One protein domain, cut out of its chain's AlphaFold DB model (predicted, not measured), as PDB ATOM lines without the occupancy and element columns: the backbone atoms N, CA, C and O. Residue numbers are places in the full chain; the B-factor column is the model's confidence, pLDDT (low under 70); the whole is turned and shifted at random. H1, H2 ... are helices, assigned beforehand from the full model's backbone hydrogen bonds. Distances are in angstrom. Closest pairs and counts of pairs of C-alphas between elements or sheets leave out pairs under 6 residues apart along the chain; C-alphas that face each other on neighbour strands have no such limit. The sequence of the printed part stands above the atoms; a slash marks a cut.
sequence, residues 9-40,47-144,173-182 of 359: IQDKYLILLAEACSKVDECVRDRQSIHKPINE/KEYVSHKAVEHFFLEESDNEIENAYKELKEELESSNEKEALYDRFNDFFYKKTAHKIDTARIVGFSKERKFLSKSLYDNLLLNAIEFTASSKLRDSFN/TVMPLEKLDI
ATOM      1  N   ILE A   9     234.623 194.464 136.844       96.50
ATOM      2  CA  ILE A   9     235.757 195.317 137.224       96.50
ATOM      3  C   ILE A   9     237.078 194.641 136.834       96.50
ATOM      4  O   ILE A   9     237.947 195.289 136.254       96.50
ATOM      5  N   GLN A  10     237.217 193.341 137.111       96.69
ATOM      6  CA  GLN A  10     238.404 192.557 136.765       96.69
ATOM      7  C   GLN A  10     238.629 192.513 135.250       96.69
ATOM      8  O   GLN A  10     239.722 192.819 134.782       96.69
ATOM      9  N   ASP A  11     237.595 192.168 134.485       97.19
ATOM     10  CA  ASP A  11     237.665 192.071 133.029       97.19
ATOM     11  C   ASP A  11     238.020 193.423 132.405       97.19
ATOM     12  O   ASP A  11     238.869 193.502 131.516       97.19
ATOM     13  N   LYS A  12     237.439 194.512 132.925       97.44
ATOM     14  CA  LYS A  12     237.781 195.863 132.480       97.44
ATOM     15  C   LYS A  12     239.220 196.237 132.830       97.44
ATOM     16  O   LYS A  12     239.895 196.833 131.994       97.44
ATOM     17  N   TYR A  13     239.695 195.890 134.026       97.75
ATOM     18  CA  TYR A  13     241.072 196.167 134.433       97.75
ATOM     19  C   TYR A  13     242.089 195.441 133.551       97.75
ATOM     20  O   TYR A  13     243.049 196.067 133.125       97.75
ATOM     21  N   LEU A  14     241.857 194.169 133.210       97.75
ATOM     22  CA  LEU A  14     242.753 193.398 132.340       97.75
ATOM     23  C   LEU A  14     242.930 194.059 130.968       97.75
ATOM     24  O   LEU A  14     244.055 194.207 130.500       97.75
ATOM     25  N   ILE A  15     241.835 194.525 130.359       97.88
ATOM     26  CA  ILE A  15     241.880 195.248 129.078       97.88
ATOM     27  C   ILE A  15     242.691 196.544 129.217       97.88
ATOM     28  O   ILE A  15     243.564 196.829 128.403       97.88
ATOM     29  N   LEU A  16     242.439 197.320 130.275       97.81
ATOM     30  CA  LEU A  16     243.153 198.575 130.525       97.81
ATOM     31  C   LEU A  16     244.639 198.360 130.845       97.81
ATOM     32  O   LEU A  16     245.465 199.196 130.485       97.81
ATOM     33  N   LEU A  17     244.977 197.248 131.499       97.25
ATOM     34  CA  LEU A  17     246.349 196.832 131.762       97.25
ATOM     35  C   LEU A  17     247.076 196.497 130.458       97.25
ATOM     36  O   LEU A  17     248.181 196.989 130.250       97.25
ATOM     37  N   ALA A  18     246.448 195.722 129.568       96.94
ATOM     38  CA  ALA A  18     247.005 195.398 128.256       96.94
ATOM     39  C   ALA A  18     247.273 196.667 127.429       96.94
ATOM     40  O   ALA A  18     248.371 196.853 126.900       96.94
ATOM     41  N   GLU A  19     246.304 197.591 127.388       96.75
ATOM     42  CA  GLU A  19     246.476 198.894 126.739       96.75
ATOM     43  C   GLU A  19     247.642 199.687 127.346       96.75
ATOM     44  O   GLU A  19     248.447 200.255 126.607       96.75
ATOM     45  N   ALA A  20     247.749 199.735 128.676       96.69
ATOM     46  CA  ALA A  20     248.819 200.452 129.365       96.69
ATOM     47  C   ALA A  20     250.199 199.842 129.068       96.69
ATOM     48  O   ALA A  20     251.136 200.577 128.758       96.69
ATOM     49  N   CYS A  21     250.313 198.511 129.067       95.69
ATOM     50  CA  CYS A  21     251.551 197.810 128.716       95.69
ATOM     51  C   CYS A  21     251.998 198.120 127.280       95.69
ATOM     52  O   CYS A  21     253.166 198.429 127.062       95.69
ATOM     53  N   SER A  22     251.068 198.155 126.318       93.81
ATOM     54  CA  SER A  22     251.376 198.522 124.922       93.81
ATOM     55  C   SER A  22     251.769 199.992 124.717       93.81
ATOM     56  O   SER A  22     252.224 200.373 123.641       93.81
ATOM     57  N   LYS A  23     251.577 200.841 125.735       92.75
ATOM     58  CA  LYS A  23     251.807 202.295 125.688       92.75
ATOM     59  C   LYS A  23     252.615 202.775 126.887       92.75
ATOM     60  O   LYS A  23     252.371 203.850 127.440       92.75
ATOM     61  N   VAL A  24     253.600 201.985 127.300       91.75
ATOM     62  CA  VAL A  24     254.399 202.265 128.501       91.75
ATOM     63  C   VAL A  24     255.135 203.621 128.436       91.75
ATOM     64  O   VAL A  24     255.313 204.288 129.456       91.75
ATOM     65  N   ASP A  25     255.478 204.107 127.237       88.56
ATOM     66  CA  ASP A  25     256.011 205.462 127.011       88.56
ATOM     67  C   ASP A  25     255.065 206.573 127.486       88.56
ATOM     68  O   ASP A  25     255.493 207.548 128.109       88.56
ATOM     69  N   GLU A  26     253.777 206.447 127.164       91.38
ATOM     70  CA  GLU A  26     252.739 207.382 127.598       91.38
ATOM     71  C   GLU A  26     252.525 207.258 129.105       91.38
ATOM     72  O   GLU A  26     252.513 208.271 129.799       91.38
ATOM     73  N   CYS A  27     252.503 206.027 129.623       93.94
ATOM     74  CA  CYS A  27     252.292 205.757 131.042       93.94
ATOM     75  C   CYS A  27     253.310 206.480 131.935       93.94
ATOM     76  O   CYS A  27     252.924 207.114 132.914       93.94
ATOM     77  N   VAL A  28     254.613 206.414 131.625       91.88
ATOM     78  CA  VAL A  28     255.657 207.043 132.467       91.88
ATOM     79  C   VAL A  28     255.535 208.567 132.487       91.88
ATOM     80  O   VAL A  28     255.709 209.200 133.536       91.88
ATOM     81  N   ARG A  29     255.175 209.151 131.341       89.25
ATOM     82  CA  ARG A  29     254.935 210.587 131.197       89.25
ATOM     83  C   ARG A  29     253.677 211.026 131.945       89.25
ATOM     84  O   ARG A  29     253.745 211.987 132.709       89.25
ATOM     85  N   ASP A  30     252.571 210.305 131.783       88.81
ATOM     86  CA  ASP A  30     251.285 210.598 132.430       88.81
ATOM     87  C   ASP A  30     251.362 210.410 133.944       88.81
ATOM     88  O   ASP A  30     250.809 211.197 134.714       88.81
ATOM     89  N   ARG A  31     252.131 209.407 134.382       90.25
ATOM     90  CA  ARG A  31     252.452 209.183 135.790       90.25
ATOM     91  C   ARG A  31     253.315 210.291 136.382       90.25
ATOM     92  O   ARG A  31     253.350 210.436 137.609       90.25
ATOM     93  N   GLN A  32     254.002 211.061 135.535       89.25
ATOM     94  CA  GLN A  32     254.897 212.141 135.938       89.25
ATOM     95  C   GLN A  32     256.037 211.623 136.825       89.25
ATOM     96  O   GLN A  32     256.337 212.193 137.875       89.25
ATOM     97  N   SER A  33     256.613 210.467 136.475       82.62
ATOM     98  CA  SER A  33     257.695 209.841 137.259       82.62
ATOM     99  C   SER A  33     259.055 210.465 137.030       82.62
ATOM    100  O   SER A  33     259.872 210.474 137.948       82.62
ATOM    101  N   ILE A  34     259.284 211.008 135.835       87.25
ATOM    102  CA  ILE A  34     260.559 211.605 135.459       87.25
ATOM    103  C   ILE A  34     260.297 212.925 134.752       87.25
ATOM    104  O   ILE A  34     259.422 213.023 133.887       87.25
ATOM    105  N   HIS A  35     261.054 213.957 135.118       88.25
ATOM    106  CA  HIS A  35     260.942 215.259 134.477       88.25
ATOM    107  C   HIS A  35     262.281 215.964 134.323       88.25
ATOM    108  O   HIS A  35     263.201 215.794 135.125       88.25
ATOM    109  N   LYS A  36     262.361 216.822 133.307       84.75
ATOM    110  CA  LYS A  36     263.486 217.744 133.149       84.75
ATOM    111  C   LYS A  36     263.489 218.783 134.280       84.75
ATOM    112  O   LYS A  36     262.426 219.112 134.831       84.75
ATOM    113  N   PRO A  37     264.663 219.311 134.661       74.31
ATOM    114  CA  PRO A  37     264.737 220.469 135.540       74.31
ATOM    115  C   PRO A  37     264.026 221.667 134.892       74.31
ATOM    116  O   PRO A  37     264.049 221.841 133.675       74.31
ATOM    117  N   ILE A  38     263.372 222.492 135.713       69.38
ATOM    118  CA  ILE A  38     262.748 223.732 135.240       69.38
ATOM    119  C   ILE A  38     263.879 224.661 134.805       69.38
ATOM    120  O   ILE A  38     264.728 225.020 135.618       69.38
ATOM    121  N   ASN A  39     263.909 225.036 133.527       58.91
ATOM    122  CA  ASN A  39     264.852 226.037 133.054       58.91
ATOM    123  C   ASN A  39     264.360 227.419 133.499       58.91
ATOM    124  O   ASN A  39     263.455 227.981 132.885       58.91
ATOM    125  N   GLU A  40     264.963 227.963 134.555       58.94
ATOM    126  CA  GLU A  40     264.607 229.266 135.134       58.94
ATOM    127  C   GLU A  40     264.751 230.432 134.135       58.94
ATOM    128  O   GLU A  40     264.117 231.470 134.308       58.94
ATOM    129  N   LYS A  47     256.768 221.885 134.290       69.38
ATOM    130  CA  LYS A  47     257.638 220.703 134.267       69.38
ATOM    131  C   LYS A  47     257.432 219.960 132.944       69.38
ATOM    132  O   LYS A  47     256.294 219.691 132.563       69.38
ATOM    133  N   GLU A  48     258.519 219.635 132.253       82.50
ATOM    134  CA  GLU A  48     258.483 218.780 131.065       82.50
ATOM    135  C   GLU A  48     258.717 217.330 131.501       82.50
ATOM    136  O   GLU A  48     259.823 216.971 131.912       82.50
ATOM    137  N   TYR A  49     257.660 216.517 131.459       85.75
ATOM    138  CA  TYR A  49     257.714 215.092 131.785       85.75
ATOM    139  C   TYR A  49     258.201 214.285 130.585       85.75
ATOM    140  O   TYR A  49     257.759 214.512 129.456       85.75
ATOM    141  N   VAL A  50     259.104 213.341 130.836       84.81
ATOM    142  CA  VAL A  50     259.734 212.524 129.792       84.81
ATOM    143  C   VAL A  50     259.213 211.089 129.833       84.81
ATOM    144  O   VAL A  50     258.726 210.632 130.866       84.81
ATOM    145  N   SER A  51     259.282 210.385 128.699       86.06
ATOM    146  CA  SER A  51     258.960 208.954 128.638       86.06
ATOM    147  C   SER A  51     260.144 208.101 129.100       86.06
ATOM    148  O   SER A  51     261.253 208.613 129.269       86.06
ATOM    149  N   HIS A  52     259.927 206.795 129.286       83.56
ATOM    150  CA  HIS A  52     261.006 205.889 129.694       83.56
ATOM    151  C   HIS A  52     262.135 205.825 128.658       83.56
ATOM    152  O   HIS A  52     263.293 205.826 129.057       83.56
ATOM    153  N   LYS A  53     261.842 205.902 127.350       85.44
ATOM    154  CA  LYS A  53     262.872 205.932 126.289       85.44
ATOM    155  C   LYS A  53     263.917 207.034 126.455       85.44
ATOM    156  O   LYS A  53     265.056 206.873 126.035       85.44
ATOM    157  N   ALA A  54     263.554 208.160 127.075       82.50
ATOM    158  CA  ALA A  54     264.500 209.250 127.324       82.50
ATOM    159  C   ALA A  54     265.582 208.882 128.353       82.50
ATOM    160  O   ALA A  54     266.633 209.518 128.386       82.50
ATOM    161  N   VAL A  55     265.316 207.878 129.192       80.75
ATOM    162  CA  VAL A  55     266.201 207.455 130.279       80.75
ATOM    163  C   VAL A  55     266.625 205.988 130.195       80.75
ATOM    164  O   VAL A  55     267.500 205.583 130.945       80.75
ATOM    165  N   GLU A  56     266.041 205.204 129.291       86.31
ATOM    166  CA  GLU A  56     266.228 203.754 129.170       86.31
ATOM    167  C   GLU A  56     267.700 203.339 129.017       86.31
ATOM    168  O   GLU A  56     268.150 202.415 129.689       86.31
ATOM    169  N   HIS A  57     268.483 204.067 128.215       85.00
ATOM    170  CA  HIS A  57     269.913 203.792 128.032       85.00
ATOM    171  C   HIS A  57     270.723 203.857 129.339       85.00
ATOM    172  O   HIS A  57     271.675 203.103 129.496       85.00
ATOM    173  N   PHE A  58     270.305 204.671 130.321       84.31
ATOM    174  CA  PHE A  58     270.958 204.728 131.635       84.31
ATOM    175  C   PHE A  58     270.705 203.485 132.505       84.31
ATOM    176  O   PHE A  58     271.321 203.354 133.562       84.31
ATOM    177  N   PHE A  59     269.784 202.606 132.101       82.56
ATOM    178  CA  PHE A  59     269.469 201.355 132.796       82.56
ATOM    179  C   PHE A  59     269.975 200.113 132.048       82.56
ATOM    180  O   PHE A  59     270.247 199.103 132.686       82.56
ATOM    181  N   LEU A  60     270.064 200.160 130.712       71.88
ATOM    182  CA  LEU A  60     270.298 198.974 129.875       71.88
ATOM    183  C   LEU A  60     271.736 198.814 129.354       71.88
ATOM    184  O   LEU A  60     272.078 197.736 128.870       71.88
ATOM    185  N   GLU A  61     272.585 199.842 129.419       68.81
ATOM    186  CA  GLU A  61     273.975 199.731 128.956       68.81
ATOM    187  C   GLU A  61     274.856 199.019 130.005       68.81
ATOM    188  O   GLU A  61     275.088 199.532 131.100       68.81
ATOM    189  N   GLU A  62     275.370 197.826 129.663       55.06
ATOM    190  CA  GLU A  62     276.142 196.936 130.559       55.06
ATOM    191  C   GLU A  62     277.359 197.605 131.228       55.06
ATOM    192  O   GLU A  62     277.795 197.161 132.292       55.06
ATOM    193  N   SER A  63     277.913 198.668 130.634       52.12
ATOM    194  CA  SER A  63     279.073 199.386 131.172       52.12
ATOM    195  C   SER A  63     278.755 200.310 132.351       52.12
ATOM    196  O   SER A  63     279.656 200.555 133.147       52.12
ATOM    197  N   ASP A  64     277.503 200.758 132.509       58.56
ATOM    198  CA  ASP A  64     277.114 201.825 133.447       58.56
ATOM    199  C   ASP A  64     275.896 201.438 134.310       58.56
ATOM    200  O   ASP A  64     275.062 202.277 134.656       58.56
ATOM    201  N   ASN A  65     275.813 200.176 134.754       81.06
ATOM    202  CA  ASN A  65     274.754 199.674 135.654       81.06
ATOM    203  C   ASN A  65     274.768 200.317 137.071       81.06
ATOM    204  O   ASN A  65     274.255 199.773 138.049       81.06
ATOM    205  N   GLU A  66     275.403 201.482 137.209       89.06
ATOM    206  CA  GLU A  66     275.553 202.266 138.425       89.06
ATOM    207  C   GLU A  66     274.210 202.685 139.024       89.06
ATOM    208  O   GLU A  66     274.075 202.686 140.244       89.06
ATOM    209  N   ILE A  67     273.208 203.021 138.199       91.19
ATOM    210  CA  ILE A  67     271.880 203.406 138.702       91.19
ATOM    211  C   ILE A  67     271.197 202.231 139.396       91.19
ATOM    212  O   ILE A  67     270.664 202.395 140.494       91.19
ATOM    213  N   GLU A  68     271.246 201.044 138.795       91.56
ATOM    214  CA  GLU A  68     270.646 199.848 139.383       91.56
ATOM    215  C   GLU A  68     271.422 199.358 140.610       91.56
ATOM    216  O   GLU A  68     270.818 198.947 141.604       91.56
ATOM    217  N   ASN A  69     272.752 199.481 140.598       90.44
ATOM    218  CA  ASN A  69     273.583 199.186 141.765       90.44
ATOM    219  C   ASN A  69     273.279 200.140 142.932       90.44
ATOM    220  O   ASN A  69     272.991 199.677 144.034       90.44
ATOM    221  N   ALA A  70     273.236 201.451 142.684       92.69
ATOM    222  CA  ALA A  70     272.868 202.441 143.695       92.69
ATOM    223  C   ALA A  70     271.429 202.237 144.198       92.69
ATOM    224  O   ALA A  70     271.129 202.469 145.368       92.69
ATOM    225  N   TYR A  71     270.518 201.777 143.335       92.81
ATOM    226  CA  TYR A  71     269.151 201.460 143.739       92.81
ATOM    227  C   TYR A  71     269.092 200.216 144.631       92.81
ATOM    228  O   TYR A  71     268.295 200.150 145.571       92.81
ATOM    229  N   LYS A  72     269.940 199.221 144.362       91.06
ATOM    230  CA  LYS A  72     270.091 198.049 145.225       91.06
ATOM    231  C   LYS A  72     270.598 198.451 146.614       91.06
ATOM    232  O   LYS A  72     269.972 198.056 147.593       91.06
ATOM    233  N   GLU A  73     271.637 199.279 146.684       92.06
ATOM    234  CA  GLU A  73     272.165 199.830 147.944       92.06
ATOM    235  C   GLU A  73     271.090 200.623 148.702       92.06
ATOM    236  O   GLU A  73     270.839 200.365 149.879       92.06
ATOM    237  N   LEU A  74     270.357 201.504 148.007       93.00
ATOM    238  CA  LEU A  74     269.238 202.249 148.591       93.00
ATOM    239  C   LEU A  74     268.215 201.313 149.250       93.00
ATOM    240  O   LEU A  74     267.731 201.598 150.345       93.00
ATOM    241  N   LYS A  75     267.849 200.208 148.592       90.75
ATOM    242  CA  LYS A  75     266.879 199.255 149.148       90.75
ATOM    243  C   LYS A  75     267.377 198.618 150.439       90.75
ATOM    244  O   LYS A  75     266.597 198.556 151.386       90.75
ATOM    245  N   GLU A  76     268.637 198.197 150.475       90.25
ATOM    246  CA  GLU A  76     269.268 197.602 151.659       90.25
ATOM    247  C   GLU A  76     269.315 198.614 152.821       90.25
ATOM    248  O   GLU A  76     268.900 198.311 153.943       90.25
ATOM    249  N   GLU A  77     269.701 199.864 152.553       92.44
ATOM    250  CA  GLU A  77     269.732 200.922 153.571       92.44
ATOM    251  C   GLU A  77     268.330 201.250 154.125       92.44
ATOM    252  O   GLU A  77     268.155 201.454 155.333       92.44
ATOM    253  N   LEU A  78     267.301 201.241 153.269       90.88
ATOM    254  CA  LEU A  78     265.912 201.525 153.652       90.88
ATOM    255  C   LEU A  78     265.291 200.488 154.600       90.88
ATOM    256  O   LEU A  78     264.254 200.793 155.203       90.88
ATOM    257  N   GLU A  79     265.856 199.283 154.709       86.00
ATOM    258  CA  GLU A  79     265.383 198.246 155.639       86.00
ATOM    259  C   GLU A  79     265.761 198.559 157.091       86.00
ATOM    260  O   GLU A  79     264.987 198.279 158.006       86.00
ATOM    261  N   SER A  80     266.920 199.185 157.300       84.75
ATOM    262  CA  SER A  80     267.476 199.460 158.634       84.75
ATOM    263  C   SER A  80     267.384 200.924 159.083       84.75
ATOM    264  O   SER A  80     267.592 201.217 160.260       84.75
ATOM    265  N   SER A  81     267.078 201.851 158.167       85.19
ATOM    266  CA  SER A  81     267.153 203.291 158.435       85.19
ATOM    267  C   SER A  81     265.830 203.911 158.901       85.19
ATOM    268  O   SER A  81     264.757 203.681 158.329       85.19
ATOM    269  N   ASN A  82     265.934 204.796 159.898       84.12
ATOM    270  CA  ASN A  82     264.855 205.693 160.324       84.12
ATOM    271  C   ASN A  82     264.808 206.996 159.500       84.12
ATOM    272  O   ASN A  82     263.803 207.703 159.534       84.12
ATOM    273  N   GLU A  83     265.852 207.302 158.724       89.06
ATOM    274  CA  GLU A  83     266.009 208.543 157.948       89.06
ATOM    275  C   GLU A  83     265.716 208.320 156.455       89.06
ATOM    276  O   GLU A  83     266.526 208.616 155.578       89.06
ATOM    277  N   LYS A  84     264.540 207.763 156.149       89.38
ATOM    278  CA  LYS A  84     264.185 207.339 154.781       89.38
ATOM    279  C   LYS A  84     264.199 208.481 153.761       89.38
ATOM    280  O   LYS A  84     264.659 208.273 152.646       89.38
ATOM    281  N   GLU A  85     263.750 209.675 154.146       92.12
ATOM    282  CA  GLU A  85     263.728 210.840 153.247       92.12
ATOM    283  C   GLU A  85     265.134 211.264 152.810       92.12
ATOM    284  O   GLU A  85     265.371 211.472 151.626       92.12
ATOM    285  N   ALA A  86     266.103 211.281 153.732       93.75
ATOM    286  CA  ALA A  86     267.485 211.628 153.403       93.75
ATOM    287  C   ALA A  86     268.119 210.624 152.422       93.75
ATOM    288  O   ALA A  86     268.929 211.003 151.573       93.75
ATOM    289  N   LEU A  87     267.739 209.344 152.518       94.88
ATOM    290  CA  LEU A  87     268.164 208.309 151.575       94.88
ATOM    291  C   LEU A  87     267.550 208.521 150.187       94.88
ATOM    292  O   LEU A  87     268.264 208.439 149.184       94.88
ATOM    293  N   TYR A  88     266.253 208.839 150.120       95.00
ATOM    294  CA  TYR A  88     265.596 209.166 148.856       95.00
ATOM    295  C   TYR A  88     266.205 210.411 148.206       95.00
ATOM    296  O   TYR A  88     266.500 210.372 147.014       95.00
ATOM    297  N   ASP A  89     266.460 211.476 148.968       94.69
ATOM    298  CA  ASP A  89     267.082 212.704 148.462       94.69
ATOM    299  C   ASP A  89     268.489 212.447 147.911       94.69
ATOM    300  O   ASP A  89     268.807 212.864 146.796       94.69
ATOM    301  N   ARG A  90     269.310 211.675 148.637       96.00
ATOM    302  CA  ARG A  90     270.651 211.286 148.177       96.00
ATOM    303  C   ARG A  90     270.595 210.525 146.853       96.00
ATOM    304  O   ARG A  90     271.390 210.804 145.952       96.00
ATOM    305  N   PHE A  91     269.668 209.577 146.728       95.88
ATOM    306  CA  PHE A  91     269.497 208.819 145.493       95.88
ATOM    307  C   PHE A  91     268.972 209.701 144.352       95.88
ATOM    308  O   PHE A  91     269.486 209.631 143.237       95.88
ATOM    309  N   ASN A  92     267.998 210.576 144.619       94.94
ATOM    310  CA  ASN A  92     267.462 211.517 143.633       94.94
ATOM    311  C   ASN A  92     268.558 212.451 143.089       94.94
ATOM    312  O   ASN A  92     268.622 212.685 141.879       94.94
ATOM    313  N   ASP A  93     269.447 212.945 143.953       95.00
ATOM    314  CA  ASP A  93     270.596 213.770 143.566       95.00
ATOM    315  C   ASP A  93     271.606 212.994 142.715       95.00
ATOM    316  O   ASP A  93     272.135 213.523 141.732       95.00
ATOM    317  N   PHE A  94     271.884 211.742 143.081       94.94
ATOM    318  CA  PHE A  94     272.730 210.851 142.292       94.94
ATOM    319  C   PHE A  94     272.131 210.603 140.898       94.94
ATOM    320  O   PHE A  94     272.808 210.821 139.890       94.94
ATOM    321  N   PHE A  95     270.845 210.248 140.833       93.00
ATOM    322  CA  PHE A  95     270.116 210.041 139.583       93.00
ATOM    323  C   PHE A  95     270.153 211.292 138.698       93.00
ATOM    324  O   PHE A  95     270.417 211.199 137.499       93.00
ATOM    325  N   TYR A  96     269.963 212.478 139.283       92.44
ATOM    326  CA  TYR A  96     270.040 213.743 138.553       92.44
ATOM    327  C   TYR A  96     271.433 214.020 137.987       92.44
ATOM    328  O   TYR A  96     271.550 214.420 136.830       92.44
ATOM    329  N   LYS A  97     272.499 213.777 138.759       91.69
ATOM    330  CA  LYS A  97     273.881 213.952 138.282       91.69
ATOM    331  C   LYS A  97     274.205 213.043 137.098       91.69
ATOM    332  O   LYS A  97     274.960 213.455 136.225       91.69
ATOM    333  N   LYS A  98     273.642 211.832 137.074       90.12
ATOM    334  CA  LYS A  98     273.860 210.857 135.999       90.12
ATOM    335  C   LYS A  98     273.020 211.130 134.761       90.12
ATOM    336  O   LYS A  98     273.534 211.065 133.653       90.12
ATOM    337  N   THR A  99     271.749 211.462 134.949       88.44
ATOM    338  CA  THR A  99     270.783 211.492 133.844       88.44
ATOM    339  C   THR A  99     270.412 212.896 133.378       88.44
ATOM    340  O   THR A  99     269.781 213.034 132.336       88.44
ATOM    341  N   ALA A 100     270.729 213.939 134.153       88.62
ATOM    342  CA  ALA A 100     270.161 215.288 134.035       88.62
ATOM    343  C   ALA A 100     268.620 215.346 134.166       88.62
ATOM    344  O   ALA A 100     267.996 216.352 133.816       88.62
ATOM    345  N   HIS A 101     267.997 214.296 134.710       90.06
ATOM    346  CA  HIS A 101     266.560 214.205 134.959       90.06
ATOM    347  C   HIS A 101     266.269 214.044 136.452       90.06
ATOM    348  O   HIS A 101     267.076 213.516 137.209       90.06
ATOM    349  N   LYS A 102     265.103 214.513 136.895       90.81
ATOM    350  CA  LYS A 102     264.628 214.308 138.268       90.81
ATOM    351  C   LYS A 102     263.676 213.123 138.319       90.81
ATOM    352  O   LYS A 102     262.869 212.957 137.404       90.81
ATOM    353  N   ILE A 103     263.749 212.364 139.408       91.62
ATOM    354  CA  ILE A 103     262.915 211.198 139.698       91.62
ATOM    355  C   ILE A 103     262.282 211.338 141.088       91.62
ATOM    356  O   ILE A 103     262.852 211.970 141.975       91.62
ATOM    357  N   ASP A 104     261.092 210.769 141.265       89.31
ATOM    358  CA  ASP A 104     260.382 210.700 142.547       89.31
ATOM    359  C   ASP A 104     260.534 209.295 143.157       89.31
ATOM    360  O   ASP A 104     259.643 208.443 143.070       89.31
ATOM    361  N   THR A 105     261.718 209.022 143.717       91.31
ATOM    362  CA  THR A 105     262.080 207.682 144.214       91.31
ATOM    363  C   THR A 105     261.219 207.239 145.390       91.31
ATOM    364  O   THR A 105     260.830 206.073 145.450       91.31
ATOM    365  N   ALA A 106     260.865 208.160 146.293       91.12
ATOM    366  CA  ALA A 106     260.015 207.868 147.445       91.12
ATOM    367  C   ALA A 106     258.679 207.257 147.003       91.12
ATOM    368  O   ALA A 106     258.235 206.244 147.545       91.12
ATOM    369  N   ARG A 107     258.073 207.824 145.956       90.81
ATOM    370  CA  ARG A 107     256.811 207.346 145.396       90.81
ATOM    371  C   ARG A 107     256.934 206.010 144.671       90.81
ATOM    372  O   ARG A 107     256.063 205.157 144.837       90.81
ATOM    373  N   ILE A 108     257.987 205.824 143.871       90.69
ATOM    374  CA  ILE A 108     258.223 204.565 143.141       90.69
ATOM    375  C   ILE A 108     258.449 203.422 144.138       90.69
ATOM    376  O   ILE A 108     257.802 202.384 144.048       90.69
ATOM    377  N   VAL A 109     259.308 203.633 145.138       89.50
ATOM    378  CA  VAL A 109     259.586 202.637 146.181       89.50
ATOM    379  C   VAL A 109     258.367 202.406 147.078       89.50
ATOM    380  O   VAL A 109     258.092 201.265 147.450       89.50
ATOM    381  N   GLY A 110     257.629 203.466 147.424       88.50
ATOM    382  CA  GLY A 110     256.407 203.383 148.225       88.50
ATOM    383  C   GLY A 110     255.358 202.476 147.587       88.50
ATOM    384  O   GLY A 110     254.873 201.556 148.241       88.50
ATOM    385  N   PHE A 111     255.106 202.655 146.288       87.56
ATOM    386  CA  PHE A 111     254.205 201.801 145.510       87.56
ATOM    387  C   PHE A 111     254.568 200.313 145.607       87.56
ATOM    388  O   PHE A 111     253.730 199.478 145.954       87.56
ATOM    389  N   SER A 112     255.832 199.985 145.349       82.88
ATOM    390  CA  SER A 112     256.326 198.611 145.387       82.88
ATOM    391  C   SER A 112     256.192 197.984 146.784       82.88
ATOM    392  O   SER A 112     255.785 196.828 146.933       82.88
ATOM    393  N   LYS A 113     256.463 198.764 147.842       84.06
ATOM    394  CA  LYS A 113     256.312 198.321 149.238       84.06
ATOM    395  C   LYS A 113     254.853 198.067 149.618       84.06
ATOM    396  O   LYS A 113     254.562 197.032 150.213       84.06
ATOM    397  N   GLU A 114     253.940 198.969 149.261       82.12
ATOM    398  CA  GLU A 114     252.500 198.826 149.533       82.12
ATOM    399  C   GLU A 114     251.915 197.559 148.898       82.12
ATOM    400  O   GLU A 114     251.074 196.885 149.495       82.12
ATOM    401  N   ARG A 115     252.397 197.207 147.703       75.62
ATOM    402  CA  ARG A 115     251.950 196.032 146.949       75.62
ATOM    403  C   ARG A 115     252.718 194.752 147.283       75.62
ATOM    404  O   ARG A 115     252.398 193.711 146.725       75.62
ATOM    405  N   LYS A 116     253.696 194.805 148.200       77.75
ATOM    406  CA  LYS A 116     254.587 193.681 148.554       77.75
ATOM    407  C   LYS A 116     255.305 193.064 147.345       77.75
ATOM    408  O   LYS A 116     255.682 191.897 147.376       77.75
ATOM    409  N   PHE A 117     255.530 193.867 146.311       71.31
ATOM    410  CA  PHE A 117     256.278 193.494 145.123       71.31
ATOM    411  C   PHE A 117     257.337 194.568 144.895       71.31
ATOM    412  O   PHE A 117     257.033 195.668 144.444       71.31
ATOM    413  N   LEU A 118     258.583 194.267 145.257       68.69
ATOM    414  CA  LEU A 118     259.718 195.151 145.018       68.69
ATOM    415  C   LEU A 118     260.629 194.485 143.995       68.69
ATOM    416  O   LEU A 118     261.371 193.565 144.345       68.69
ATOM    417  N   SER A 119     260.571 194.946 142.737       74.75
ATOM    418  CA  SER A 119     261.489 194.432 141.721       74.75
ATOM    419  C   SER A 119     262.939 194.698 142.138       74.75
ATOM    420  O   SER A 119     263.270 195.656 142.858       74.75
ATOM    421  N   LYS A 120     263.830 193.824 141.668       76.38
ATOM    422  CA  LYS A 120     265.271 194.017 141.792       76.38
ATOM    423  C   LYS A 120     265.723 195.288 141.074       76.38
ATOM    424  O   LYS A 120     266.621 195.934 141.607       76.38
ATOM    425  N   SER A 121     265.055 195.667 139.987       88.75
ATOM    426  CA  SER A 121     265.403 196.824 139.166       88.75
ATOM    427  C   SER A 121     264.558 198.065 139.490       88.75
ATOM    428  O   SER A 121     263.353 197.974 139.752       88.75
ATOM    429  N   LEU A 122     265.187 199.242 139.474       91.06
ATOM    430  CA  LEU A 122     264.502 200.532 139.480       91.06
ATOM    431  C   LEU A 122     263.673 200.701 138.210       91.06
ATOM    432  O   LEU A 122     262.534 201.159 138.300       91.06
ATOM    433  N   TYR A 123     264.226 200.321 137.056       90.31
ATOM    434  CA  TYR A 123     263.541 200.380 135.769       90.31
ATOM    435  C   TYR A 123     262.211 199.621 135.797       90.31
ATOM    436  O   TYR A 123     261.162 200.204 135.521       90.31
ATOM    437  N   ASP A 124     262.211 198.371 136.257       90.00
ATOM    438  CA  ASP A 124     260.978 197.587 136.378       90.00
ATOM    439  C   ASP A 124     259.960 198.255 137.306       90.00
ATOM    440  O   ASP A 124     258.785 198.384 136.960       90.00
ATOM    441  N   ASN A 125     260.391 198.712 138.488       91.00
ATOM    442  CA  ASN A 125     259.490 199.371 139.438       91.00
ATOM    443  C   ASN A 125     258.918 200.677 138.865       91.00
ATOM    444  O   ASN A 125     257.745 200.985 139.084       91.00
ATOM    445  N   LEU A 126     259.721 201.434 138.114       92.31
ATOM    446  CA  LEU A 126     259.291 202.637 137.408       92.31
ATOM    447  C   LEU A 126     258.192 202.310 136.385       92.31
ATOM    448  O   LEU A 126     257.157 202.985 136.376       92.31
ATOM    449  N   LEU A 127     258.405 201.291 135.546       92.75
ATOM    450  CA  LEU A 127     257.448 200.900 134.511       92.75
ATOM    451  C   LEU A 127     256.165 200.329 135.122       92.75
ATOM    452  O   LEU A 127     255.075 200.779 134.772       92.75
ATOM    453  N   LEU A 128     256.279 199.423 136.094       92.50
ATOM    454  CA  LEU A 128     255.133 198.838 136.795       92.50
ATOM    455  C   LEU A 128     254.293 199.898 137.506       92.50
ATOM    456  O   LEU A 128     253.066 199.878 137.400       92.50
ATOM    457  N   ASN A 129     254.931 200.864 138.177       93.00
ATOM    458  CA  ASN A 129     254.215 201.966 138.819       93.00
ATOM    459  C   ASN A 129     253.431 202.813 137.813       93.00
ATOM    460  O   ASN A 129     252.301 203.223 138.082       93.00
ATOM    461  N   ALA A 130     254.031 203.098 136.660       94.25
ATOM    462  CA  ALA A 130     253.402 203.898 135.623       94.25
ATOM    463  C   ALA A 130     252.237 203.165 134.940       94.25
ATOM    464  O   ALA A 130     251.175 203.761 134.721       94.25
ATOM    465  N   ILE A 131     252.420 201.878 134.639       95.12
ATOM    466  CA  ILE A 131     251.406 201.004 134.040       95.12
ATOM    467  C   ILE A 131     250.216 200.851 134.989       95.12
ATOM    468  O   ILE A 131     249.076 201.100 134.588       95.12
ATOM    469  N   GLU A 132     250.466 200.506 136.257       94.12
ATOM    470  CA  GLU A 132     249.404 200.306 137.249       94.12
ATOM    471  C   GLU A 132     248.597 201.578 137.475       94.12
ATOM    472  O   GLU A 132     247.365 201.523 137.470       94.12
ATOM    473  N   PHE A 133     249.266 202.726 137.588       94.00
ATOM    474  CA  PHE A 133     248.597 204.008 137.760       94.00
ATOM    475  C   PHE A 133     247.700 204.340 136.571       94.00
ATOM    476  O   PHE A 133     246.543 204.719 136.754       94.00
ATOM    477  N   THR A 134     248.215 204.174 135.352       96.06
ATOM    478  CA  THR A 134     247.468 204.479 134.127       96.06
ATOM    479  C   THR A 134     246.241 203.581 134.000       96.06
ATOM    480  O   THR A 134     245.128 204.071 133.787       96.06
ATOM    481  N   ALA A 135     246.417 202.270 134.189       96.62
ATOM    482  CA  ALA A 135     245.324 201.306 134.136       96.62
ATOM    483  C   ALA A 135     244.278 201.572 135.233       96.62
ATOM    484  O   ALA A 135     243.078 201.591 134.954       96.62
ATOM    485  N   SER A 136     244.716 201.852 136.463       95.00
ATOM    486  CA  SER A 136     243.831 202.113 137.607       95.00
ATOM    487  C   SER A 136     243.081 203.437 137.486       95.00
ATOM    488  O   SER A 136     241.896 203.503 137.816       95.00
ATOM    489  N   SER A 137     243.726 204.486 136.964       95.31
ATOM    490  CA  SER A 137     243.070 205.767 136.687       95.31
ATOM    491  C   SER A 137     241.951 205.585 135.664       95.31
ATOM    492  O   SER A 137     240.805 205.936 135.934       95.31
ATOM    493  N   LYS A 138     242.244 204.933 134.530       96.75
ATOM    494  CA  LYS A 138     241.233 204.641 133.502       96.75
ATOM    495  C   LYS A 138     240.127 203.713 134.008       96.75
ATOM    496  O   LYS A 138     238.979 203.816 133.566       96.75
ATOM    497  N   LEU A 139     240.448 202.795 134.922       96.31
ATOM    498  CA  LEU A 139     239.461 201.917 135.549       96.31
ATOM    499  C   LEU A 139     238.491 202.744 136.390       96.31
ATOM    500  O   LEU A 139     237.277 202.600 136.254       96.31
ATOM    501  N   ARG A 140     239.022 203.657 137.210       94.19
ATOM    502  CA  ARG A 140     238.219 204.581 138.010       94.19
ATOM    503  C   ARG A 140     237.325 205.453 137.130       94.19
ATOM    504  O   ARG A 140     236.143 205.588 137.435       94.19
ATOM    505  N   ASP A 141     237.847 205.957 136.014       95.00
ATOM    506  CA  ASP A 141     237.071 206.737 135.043       95.00
ATOM    507  C   ASP A 141     235.945 205.909 134.409       95.00
ATOM    508  O   ASP A 141     234.805 206.372 134.317       95.00
ATOM    509  N   SER A 142     236.232 204.653 134.049       95.19
ATOM    510  CA  SER A 142     235.250 203.718 133.474       95.19
ATOM    511  C   SER A 142     234.074 203.443 134.418       95.19
ATOM    512  O   SER A 142     232.963 203.187 133.956       95.19
ATOM    513  N   PHE A 143     234.299 203.531 135.732       94.19
ATOM    514  CA  PHE A 143     233.286 203.328 136.770       94.19
ATOM    515  C   PHE A 143     232.901 204.621 137.510       94.19
ATOM    516  O   PHE A 143     232.284 204.564 138.572       94.19
ATOM    517  N   ASN A 144     233.196 205.802 136.952       92.25
ATOM    518  CA  ASN A 144     232.937 207.091 137.608       92.25
ATOM    519  C   ASN A 144     231.454 207.292 137.973       92.25
ATOM    520  O   ASN A 144     231.134 207.839 139.024       92.25
ATOM    521  N   THR A 173     243.630 194.708 140.921       90.38
ATOM    522  CA  THR A 173     244.946 195.069 140.378       90.38
ATOM    523  C   THR A 173     246.072 194.153 140.830       90.38
ATOM    524  O   THR A 173     247.074 194.044 140.134       90.38
ATOM    525  N   VAL A 174     245.907 193.471 141.966       87.19
ATOM    526  CA  VAL A 174     246.991 192.730 142.625       87.19
ATOM    527  C   VAL A 174     247.481 191.570 141.762       87.19
ATOM    528  O   VAL A 174     248.639 191.551 141.361       87.19
ATOM    529  N   MET A 175     246.591 190.633 141.424       89.31
ATOM    530  CA  MET A 175     246.987 189.397 140.741       89.31
ATOM    531  C   MET A 175     247.607 189.636 139.351       89.31
ATOM    532  O   MET A 175     248.652 189.049 139.079       89.31
ATOM    533  N   PRO A 176     247.042 190.486 138.468       90.44
ATOM    534  CA  PRO A 176     247.661 190.731 137.166       90.44
ATOM    535  C   PRO A 176     249.028 191.414 137.272       90.44
ATOM    536  O   PRO A 176     249.917 191.111 136.484       90.44
ATOM    537  N   LEU A 177     249.210 192.308 138.251       88.00
ATOM    538  CA  LEU A 177     250.477 193.004 138.461       88.00
ATOM    539  C   LEU A 177     251.570 192.061 138.984       88.00
ATOM    540  O   LEU A 177     252.707 192.161 138.542       88.00
ATOM    541  N   GLU A 178     251.232 191.124 139.875       86.38
ATOM    542  CA  GLU A 178     252.169 190.106 140.385       86.38
ATOM    543  C   GLU A 178     252.714 189.187 139.281       86.38
ATOM    544  O   GLU A 178     253.832 188.689 139.389       86.38
ATOM    545  N   LYS A 179     251.930 188.963 138.222       89.50
ATOM    546  CA  LYS A 179     252.324 188.143 137.068       89.50
ATOM    547  C   LYS A 179     253.090 188.930 136.006       89.50
ATOM    548  O   LYS A 179     253.695 188.331 135.119       89.50
ATOM    549  N   LEU A 180     253.059 190.259 136.069       91.06
ATOM    550  CA  LEU A 180     253.600 191.115 135.027       91.06
ATOM    551  C   LEU A 180     255.134 191.163 135.077       91.06
ATOM    552  O   LEU A 180     255.741 191.953 135.792       91.06
ATOM    553  N   ASP A 181     255.761 190.334 134.253       90.12
ATOM    554  CA  ASP A 181     257.178 190.423 133.894       90.12
ATOM    555  C   ASP A 181     257.418 191.456 132.775       90.12
ATOM    556  O   ASP A 181     257.041 191.243 131.620       90.12
ATOM    557  N   ILE A 182     258.065 192.568 133.129       90.00
ATOM    558  CA  ILE A 182     258.407 193.678 132.227       90.00
ATOM    559  C   ILE A 182     259.340 193.248 131.090       90.00
ATOM    560  O   ILE A 182     259.225 193.779 129.985       90.00
TER     561      ILE A 182
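Overview. This is residues 9 to 40, 47 to 144 and 173 to 182 of the 359 residues of the protein "Lipopolysaccharide kinase family protein" of Piscirickettsia salmonis (UniProt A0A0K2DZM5). What is the main picture? One long helix, H7, makes one limb of an L; the helical hairpin H4 and H5 stands across its first end, and H6 bridges the corner from H5 to H7. H1 and H2 pack on H7 farther along it, where H8 is close too. What is it made of? The printed part has 140 residues, with eight named helices, H1 to H8 in that order along the chain, and no named strand; its class is all helix. How large is it? It is compact, with a radius of gyration of the C-alphas of 15.4 A and spans of 41 by 37 by 30 A.

Arrangement. What touches the longest helix? H7, residues 122 to 142, is the hub, touching four other helices. With residues 131 to 139 alone it touches H1, residues 9 to 21, opposite ways at a steep tilt of 46 degrees; the closest C-alphas, of Leu 16 and Ala 135, are 5.0 A apart. With residues 126 to 134 alone it touches H2, residues 24 to 30, only just about perpendicular at 71 degrees, the closest C-alphas, of Val 28 and Ala 130, being 5.0 A apart. What else touches H7? H6, residues 105 to 114, touches its residues 125 to 129 alone, the same way at a steep tilt of 69.6 degrees, only just short of about perpendicular; the closest C-alphas, of Ile 108 and Leu 126, are 6.1 A apart. H4, residues 66 to 80, touches it about perpendicular at 76 degrees, the closest C-alphas, of Glu 68 and Leu 122, being 6.2 A apart. What lies beyond? H4 and H5, residues 84 to 99, form a hairpin, opposite ways at a shallow tilt of 2 degrees, with the closest C-alphas, of Leu 78 and Lys 84, 6.2 A apart. H5 touches H6 with residues 85 to 92 alone, the closest C-alphas, of Tyr 88 and Ala 106, being 5.9 A apart, while H5 and H7 are apart. H3, residues 57 to 60, and H4 only just touch, only at the corner, with 3 pairs of C-alphas within 8 A, the closest those of Phe 59 and Ile 67 at 6.7 A. What of H8 and the backbones? H8, residues 174 to 179, is close to but not clearly touching H7, the closest C-alphas, of Glu 132 and Leu 177, being 7.5 A apart. Every O i to N i+4 pair is within hydrogen-bond range in H1, H5, H6, H7 and H8, against 2 of 3 in H2 and 10 of 11 in H4; H3 is too short for such a pair. Helix packing is mostly crossed: of 6 touching pairs with a tilt, 1 is shallow.

Along the chain. Where does H7 run? It goes 30.0 A from C-alpha 122 at (264.502, 200.532, 139.480) to C-alpha 142 at (235.250, 203.718, 133.474). How long are the others? H5 measures 22.3 A, H4 21.9 A, H1 18.1 A and H6 14.1 A from first to last C-alpha.

Size, cuts and confidence. Where are the cuts? Residues 41 to 46 and 145 to 172 are not printed, with C-alpha gaps of 11.1 A and 17.2 A. Is any link long? Of the links printed whole, H6 to H7 is short and the others are tight. Where is confidence low? Residues 38 to 40, 47, 61 to 64 and 118 are under 70, and the mean pLDDT of the printed part is 88.3.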